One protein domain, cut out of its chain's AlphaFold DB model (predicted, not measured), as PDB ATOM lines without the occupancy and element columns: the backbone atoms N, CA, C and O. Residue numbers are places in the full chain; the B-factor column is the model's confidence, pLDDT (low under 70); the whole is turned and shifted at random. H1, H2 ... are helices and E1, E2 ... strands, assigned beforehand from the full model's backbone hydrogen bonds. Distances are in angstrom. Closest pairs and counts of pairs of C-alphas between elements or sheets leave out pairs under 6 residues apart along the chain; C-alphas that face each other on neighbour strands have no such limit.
ATOM      1  N   HIS A  70     148.333 137.138 129.942       88.25
ATOM      2  CA  HIS A  70     147.896 135.769 130.158       88.25
ATOM      3  C   HIS A  70     148.652 134.818 129.222       88.25
ATOM      4  O   HIS A  70     148.900 135.146 128.066       88.25
ATOM      5  N   ARG A  71     148.952 133.598 129.684       82.00
ATOM      6  CA  ARG A  71     149.827 132.628 128.988       82.00
ATOM      7  C   ARG A  71     149.467 132.328 127.525       82.00
ATOM      8  O   ARG A  71     150.335 131.934 126.759       82.00
ATOM      9  N   ASN A  72     148.197 132.493 127.155       82.88
ATOM     10  CA  ASN A  72     147.680 132.230 125.807       82.88
ATOM     11  C   ASN A  72     147.453 133.510 124.984       82.88
ATOM     12  O   ASN A  72     146.935 133.441 123.874       82.88
ATOM     13  N   SER A  73     147.776 134.673 125.543       88.94
ATOM     14  CA  SER A  73     147.609 135.964 124.890       88.94
ATOM     15  C   SER A  73     148.730 136.215 123.884       88.94
ATOM     16  O   SER A  73     149.881 135.840 124.100       88.94
ATOM     17  N   THR A  74     148.417 136.905 122.796       91.81
ATOM     18  CA  THR A  74     149.420 137.441 121.865       91.81
ATOM     19  C   THR A  74     149.629 138.940 122.046       91.81
ATOM     20  O   THR A  74     150.458 139.502 121.347       91.81
ATOM     21  N   THR A  75     148.918 139.578 122.983       95.31
ATOM     22  CA  THR A  75     148.873 141.042 123.136       95.31
ATOM     23  C   THR A  75     149.714 141.568 124.308       95.31
ATOM     24  O   THR A  75     149.361 142.536 124.989       95.31
ATOM     25  N   HIS A  76     150.815 140.872 124.607       95.06
ATOM     26  CA  HIS A  76     151.694 141.200 125.732       95.06
ATOM     27  C   HIS A  76     152.389 142.553 125.524       95.06
ATOM     28  O   HIS A  76     152.459 143.358 126.453       95.06
ATOM     29  N   GLU A  77     152.879 142.811 124.309       96.12
ATOM     30  CA  GLU A  77     153.603 144.040 123.967       96.12
ATOM     31  C   GLU A  77     152.673 145.258 124.005       96.12
ATOM     32  O   GLU A  77     153.035 146.307 124.537       96.12
ATOM     33  N   GLU A  78     151.436 145.113 123.530       97.12
ATOM     34  CA  GLU A  78     150.414 146.156 123.566       97.12
ATOM     35  C   GLU A  78     150.021 146.501 125.005       97.12
ATOM     36  O   GLU A  78     149.871 147.679 125.337       97.12
ATOM     37  N   MET A  79     149.914 145.498 125.887       96.88
ATOM     38  CA  MET A  79     149.700 145.725 127.317       96.88
ATOM     39  C   MET A  79     150.875 146.491 127.936       96.88
ATOM     40  O   MET A  79     150.656 147.482 128.637       96.88
ATOM     41  N   GLN A  80     152.114 146.065 127.668       96.94
ATOM     42  CA  GLN A  80     153.323 146.725 128.171       96.94
ATOM     43  C   GLN A  80     153.384 148.185 127.716       96.94
ATOM     44  O   GLN A  80     153.475 149.082 128.555       96.94
ATOM     45  N   TYR A  81     153.216 148.439 126.416       97.06
ATOM     46  CA  TYR A  81     153.188 149.784 125.842       97.06
ATOM     47  C   TYR A  81     152.097 150.654 126.476       97.06
ATOM     48  O   TYR A  81     152.361 151.768 126.939       97.06
ATOM     49  N   SER A  82     150.877 150.123 126.572       97.12
ATOM     50  CA  SER A  82     149.735 150.849 127.135       97.12
ATOM     51  C   SER A  82     149.957 151.216 128.598       97.12
ATOM     52  O   SER A  82     149.514 152.274 129.042       97.12
ATOM     53  N   LEU A  83     150.678 150.384 129.351       96.75
ATOM     54  CA  LEU A  83     151.023 150.626 130.750       96.75
ATOM     55  C   LEU A  83     152.356 151.365 130.945       96.75
ATOM     56  O   LEU A  83     152.669 151.696 132.087       96.75
ATOM     57  N   ALA A  84     153.074 151.697 129.865       97.62
ATOM     58  CA  ALA A  84     154.419 152.279 129.862       97.62
ATOM     59  C   ALA A  84     155.486 151.391 130.543       97.62
ATOM     60  O   ALA A  84     156.404 151.889 131.198       97.62
ATOM     61  N   LEU A  85     155.338 150.073 130.434       97.25
ATOM     62  CA  LEU A  85     156.252 149.073 130.981       97.25
ATOM     63  C   LEU A  85     157.218 148.566 129.906       97.25
ATOM     64  O   LEU A  85     156.902 148.575 128.719       97.25
ATOM     65  N   ASP A 176     148.873 154.865 128.002       95.88
ATOM     66  CA  ASP A 176     147.483 155.327 127.862       95.88
ATOM     67  C   ASP A 176     146.875 155.737 129.218       95.88
ATOM     68  O   ASP A 176     146.742 154.906 130.115       95.88
ATOM     69  N   GLN A 177     146.566 157.020 129.437       93.69
ATOM     70  CA  GLN A 177     146.071 157.530 130.735       93.69
ATOM     71  C   GLN A 177     144.762 156.867 131.199       93.69
ATOM     72  O   GLN A 177     144.465 156.849 132.399       93.69
ATOM     73  N   CYS A 178     143.979 156.363 130.251       95.75
ATOM     74  CA  CYS A 178     142.660 155.801 130.464       95.75
ATOM     75  C   CYS A 178     142.660 154.270 130.449       95.75
ATOM     76  O   CYS A 178     141.592 153.680 130.594       95.75
ATOM     77  N   ALA A 179     143.829 153.627 130.340       96.81
ATOM     78  CA  ALA A 179     143.943 152.188 130.519       96.81
ATOM     79  C   ALA A 179     143.438 151.762 131.907       96.81
ATOM     80  O   ALA A 179     143.797 152.353 132.933       96.81
ATOM     81  N   VAL A 180     142.634 150.702 131.942       97.56
ATOM     82  CA  VAL A 180     142.037 150.158 133.163       97.56
ATOM     83  C   VAL A 180     142.586 148.762 133.414       97.56
ATOM     84  O   VAL A 180     142.480 147.890 132.560       97.56
ATOM     85  N   MET A 181     143.184 148.546 134.586       97.44
ATOM     86  CA  MET A 181     143.738 147.245 134.971       97.44
ATOM     87  C   MET A 181     142.637 146.220 135.219       97.44
ATOM     88  O   MET A 181     141.633 146.534 135.863       97.44
ATOM     89  N   LEU A 182     142.872 144.994 134.761       97.88
ATOM     90  CA  LEU A 182     141.927 143.889 134.811       97.88
ATOM     91  C   LEU A 182     142.511 142.670 135.524       97.88
ATOM     92  O   LEU A 182     143.708 142.384 135.424       97.88
ATOM     93  N   ASP A 183     141.623 141.914 136.156       97.00
ATOM     94  CA  ASP A 183     141.876 140.569 136.657       97.00
ATOM     95  C   ASP A 183     141.195 139.541 135.739       97.00
ATOM     96  O   ASP A 183     140.221 139.847 135.044       97.00
ATOM     97  N   CYS A 184     141.709 138.312 135.745       95.88
ATOM     98  CA  CYS A 184     141.146 137.195 134.994       95.88
ATOM     99  C   CYS A 184     140.888 136.012 135.924       95.88
ATOM    100  O   CYS A 184     141.831 135.465 136.496       95.88
ATOM    101  N   TYR A 185     139.634 135.585 136.014       95.19
ATOM    102  CA  TYR A 185     139.226 134.329 136.630       95.19
ATOM    103  C   TYR A 185     139.155 133.217 135.575       95.19
ATOM    104  O   TYR A 185     138.537 133.405 134.523       95.19
ATOM    105  N   GLU A 186     139.763 132.060 135.845       92.44
ATOM    106  CA  GLU A 186     139.784 130.907 134.937       92.44
ATOM    107  C   GLU A 186     139.475 129.591 135.678       92.44
ATOM    108  O   GLU A 186     140.330 129.028 136.353       92.44
ATOM    109  N   HIS A 187     138.255 129.062 135.512       88.50
ATOM    110  CA  HIS A 187     137.859 127.738 136.020       88.50
ATOM    111  C   HIS A 187     136.730 127.147 135.166       88.50
ATOM    112  O   HIS A 187     135.553 127.442 135.355       88.50
ATOM    113  N   GLY A 188     137.085 126.311 134.184       83.12
ATOM    114  CA  GLY A 188     136.113 125.751 133.228       83.12
ATOM    115  C   GLY A 188     135.539 126.773 132.234       83.12
ATOM    116  O   GLY A 188     134.714 126.418 131.400       83.12
ATOM    117  N   GLY A 189     136.005 128.019 132.306       87.88
ATOM    118  CA  GLY A 189     135.671 129.161 131.465       87.88
ATOM    119  C   GLY A 189     136.506 130.363 131.909       87.88
ATOM    120  O   GLY A 189     137.157 130.300 132.955       87.88
ATOM    121  N   GLN A 190     136.502 131.435 131.119       91.44
ATOM    122  CA  GLN A 190     137.247 132.660 131.414       91.44
ATOM    123  C   GLN A 190     136.285 133.813 131.715       91.44
ATOM    124  O   GLN A 190     135.277 133.979 131.029       91.44
ATOM    125  N   CYS A 191     136.597 134.608 132.736       94.19
ATOM    126  CA  CYS A 191     135.845 135.806 133.094       94.19
ATOM    127  C   CYS A 191     136.802 136.930 133.493       94.19
ATOM    128  O   CYS A 191     137.672 136.745 134.344       94.19
ATOM    129  N   TRP A 192     136.627 138.094 132.882       95.81
ATOM    130  CA  TRP A 192     137.431 139.287 133.112       95.81
ATOM    131  C   TRP A 192     136.684 140.295 133.976       95.81
ATOM    132  O   TRP A 192     135.489 140.524 133.791       95.81
ATOM    133  N   SER A 193     137.389 140.947 134.890       96.75
ATOM    134  CA  SER A 193     136.828 142.010 135.724       96.75
ATOM    135  C   SER A 193     137.827 143.141 135.909       96.75
ATOM    136  O   SER A 193     139.028 142.970 135.721       96.75
ATOM    137  N   ILE A 194     137.332 144.316 136.296       97.44
ATOM    138  CA  ILE A 194     138.193 145.397 136.781       97.44
ATOM    139  C   ILE A 194     138.997 144.886 137.976       97.44
ATOM    140  O   ILE A 194     138.465 144.151 138.811       97.44
ATOM    141  N   SER A 195     140.266 145.278 138.068       96.81
ATOM    142  CA  SER A 195     141.152 144.753 139.102       96.81
ATOM    143  C   SER A 195     140.632 145.024 140.519       96.81
ATOM    144  O   SER A 195     140.259 146.151 140.859       96.81
ATOM    145  N   GLY A 196     140.585 143.976 141.342       94.25
ATOM    146  CA  GLY A 196     139.999 143.971 142.683       94.25
ATOM    147  C   GLY A 196     138.471 143.825 142.727       94.25
ATOM    148  O   GLY A 196     137.900 143.822 143.819       94.25
ATOM    149  N   ALA A 197     137.803 143.699 141.578       92.31
ATOM    150  CA  ALA A 197     136.370 143.437 141.459       92.31
ATOM    151  C   ALA A 197     136.096 142.034 140.884       92.31
ATOM    152  O   ALA A 197     136.999 141.320 140.449       92.31
ATOM    153  N   GLY A 198     134.825 141.626 140.861       90.06
ATOM    154  CA  GLY A 198     134.421 140.315 140.348       90.06
ATOM    155  C   GLY A 198     134.796 139.154 141.276       90.06
ATOM    156  O   GLY A 198     134.804 139.301 142.500       90.06
ATOM    157  N   ILE A 199     135.055 137.983 140.691       91.25
ATOM    158  CA  ILE A 199     135.461 136.784 141.434       91.25
ATOM    159  C   ILE A 199     136.941 136.922 141.791       91.25
ATOM    160  O   ILE A 199     137.772 137.139 140.922       91.25
ATOM    161  N   GLN A 200     137.243 136.801 143.081       92.50
ATOM    162  CA  GLN A 200     138.583 136.980 143.645       92.50
ATOM    163  C   GLN A 200     139.010 135.692 144.359       92.50
ATOM    164  O   GLN A 200     139.299 135.674 145.558       92.50
ATOM    165  N   ASP A 201     138.954 134.581 143.624       93.62
ATOM    166  CA  ASP A 201     139.417 133.289 144.117       93.62
ATOM    167  C   ASP A 201     140.947 133.227 144.125       93.62
ATOM    168  O   ASP A 201     141.612 133.623 143.170       93.62
ATOM    169  N   ARG A 202     141.508 132.691 145.209       92.44
ATOM    170  CA  ARG A 202     142.955 132.653 145.439       92.44
ATOM    171  C   ARG A 202     143.724 131.820 144.405       92.44
ATOM    172  O   ARG A 202     144.913 132.066 144.219       92.44
ATOM    173  N   TRP A 203     143.096 130.800 143.837       91.62
ATOM    174  CA  TRP A 203     143.738 129.815 142.969       91.62
ATOM    175  C   TRP A 203     143.440 130.083 141.502       91.62
ATOM    176  O   TRP A 203     144.334 129.938 140.673       91.62
ATOM    177  N   ASP A 204     142.216 130.520 141.220       94.69
ATOM    178  CA  ASP A 204     141.708 130.644 139.857       94.69
ATOM    179  C   ASP A 204     141.741 132.089 139.329       94.69
ATOM    180  O   ASP A 204     141.420 132.312 138.164       94.69
ATOM    181  N   THR A 205     142.116 133.082 140.152       95.12
ATOM    182  CA  THR A 205     142.159 134.501 139.740       95.12
ATOM    183  C   THR A 205     143.589 135.011 139.607       95.12
ATOM    184  O   THR A 205     144.351 135.054 140.576       95.12
ATOM    185  N   ALA A 206     143.946 135.449 138.403       94.50
ATOM    186  CA  ALA A 206     145.179 136.166 138.124       94.50
ATOM    187  C   ALA A 206     144.927 137.680 138.179       94.50
ATOM    188  O   ALA A 206     144.237 138.241 137.324       94.50
ATOM    189  N   ASN A 207     145.505 138.339 139.185       94.75
ATOM    190  CA  ASN A 207     145.308 139.768 139.421       94.75
ATOM    191  C   ASN A 207     146.228 140.624 138.546       94.75
ATOM    192  O   ASN A 207     147.423 140.338 138.440       94.75
ATOM    193  N   GLY A 208     145.692 141.695 137.961       94.44
ATOM    194  CA  GLY A 208     146.441 142.648 137.140       94.44
ATOM    195  C   GLY A 208     147.042 142.040 135.869       94.44
ATOM    196  O   GLY A 208     148.033 142.558 135.357       94.44
ATOM    197  N   ILE A 209     146.480 140.930 135.378       94.88
ATOM    198  CA  ILE A 209     147.003 140.171 134.232       94.88
ATOM    199  C   ILE A 209     146.526 140.719 132.878       94.88
ATOM    200  O   ILE A 209     146.941 140.240 131.820       94.88
ATOM    201  N   GLY A 210     145.636 141.710 132.884       96.44
ATOM    202  CA  GLY A 210     145.197 142.394 131.676       96.44
ATOM    203  C   GLY A 210     144.987 143.882 131.885       96.44
ATOM    204  O   GLY A 210     144.979 144.383 133.012       96.44
ATOM    205  N   CYS A 211     144.804 144.591 130.782       97.31
ATOM    206  CA  CYS A 211     144.278 145.941 130.785       97.31
ATOM    207  C   CYS A 211     143.260 146.116 129.658       97.31
ATOM    208  O   CYS A 211     143.406 145.559 128.572       97.31
ATOM    209  N   TRP A 212     142.219 146.895 129.926       97.75
ATOM    210  CA  TRP A 212     141.368 147.458 128.891       97.75
ATOM    211  C   TRP A 212     141.940 148.808 128.474       97.75
ATOM    212  O   TRP A 212     142.306 149.613 129.337       97.75
ATOM    213  N   VAL A 213     142.017 149.059 127.172       97.06
ATOM    214  CA  VAL A 213     142.529 150.303 126.595       97.06
ATOM    215  C   VAL A 213     141.466 150.879 125.665       97.06
ATOM    216  O   VAL A 213     141.046 150.182 124.738       97.06
ATOM    217  N   PRO A 214     141.014 152.126 125.887       96.19
ATOM    218  CA  PRO A 214     140.011 152.738 125.030       96.19
ATOM    219  C   PRO A 214     140.576 153.012 123.634       96.19
ATOM    220  O   PRO A 214     141.706 153.483 123.487       96.19
TER     221      PRO A 214
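Overview. This is residues 70 to 85 and 176 to 214 of the 378 residues of an uncharacterized protein of Rheinheimera sp (UniProt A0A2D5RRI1). A small, strongly twisted sheet of three strands has one short helix, H1, packed across its edge strand E3. E1 and E2 form a hairpin, and E3 pairs with E1 on its other side, bending on its way. The printed part has 55 residues, with one named helix and three named strands in the order H1, E1, E2, E3; the sheet runs E2, E1, E3, all antiparallel, and the class is mixed, helices and strands. The whole is compact, with a radius of gyration of the C-alphas of 11.3 A and spans of 30 by 22 by 16 A.

Arrangement. H1, residues 76 to 83, is on the sheet at a height over the sheet of 7.8 A. It lies over E3, residues 205 to 213, and runs across the strands, at 72 degrees to E3 on the local plane. Their closest C-alphas are those of Met 79 and Cys 211, 6.4 A apart. In H1 every O i to N i+4 pair is within hydrogen-bond range. E1, residues 180 to 186, is the inner strand. E1 and E2, residues 190 to 194, are a hairpin, antiparallel at 151 degrees, with N 183 and O 193 at 2.8 A. E1 and E3 are antiparallel at 139 degrees, with N 180 and O 212 at 2.8 A and N 206 and O 184 at 2.8 A. E3 bends by 55 degrees at residue 208. E2 and E3 are only just apart, their closest C-alphas 8.5 A from each other.

Along the chain. H1 begins at C-alpha 76 (151.694, 141.200, 125.732) and is 10.7 A long. E1 begins at C-alpha 180 (142.037, 150.158, 133.163) and is 19.5 A long, E2 13.9 A. E3, 20.6 A long, ends at C-alpha 213 (142.529, 150.303, 126.595).

Size, cuts and confidence. The C-alphas of Gln 177 and Gly 188 are the two farthest apart, at 33.4 A. Residues 86 to 175 are not printed, and C-alphas 85 and 176 are 11.2 A apart across this cut, which lies in the link from H1 to E1. The link from E1 to E2 is tight and that from E2 to E3 short. The mean pLDDT of the printed part is 94.1, and no printed residue is under 70.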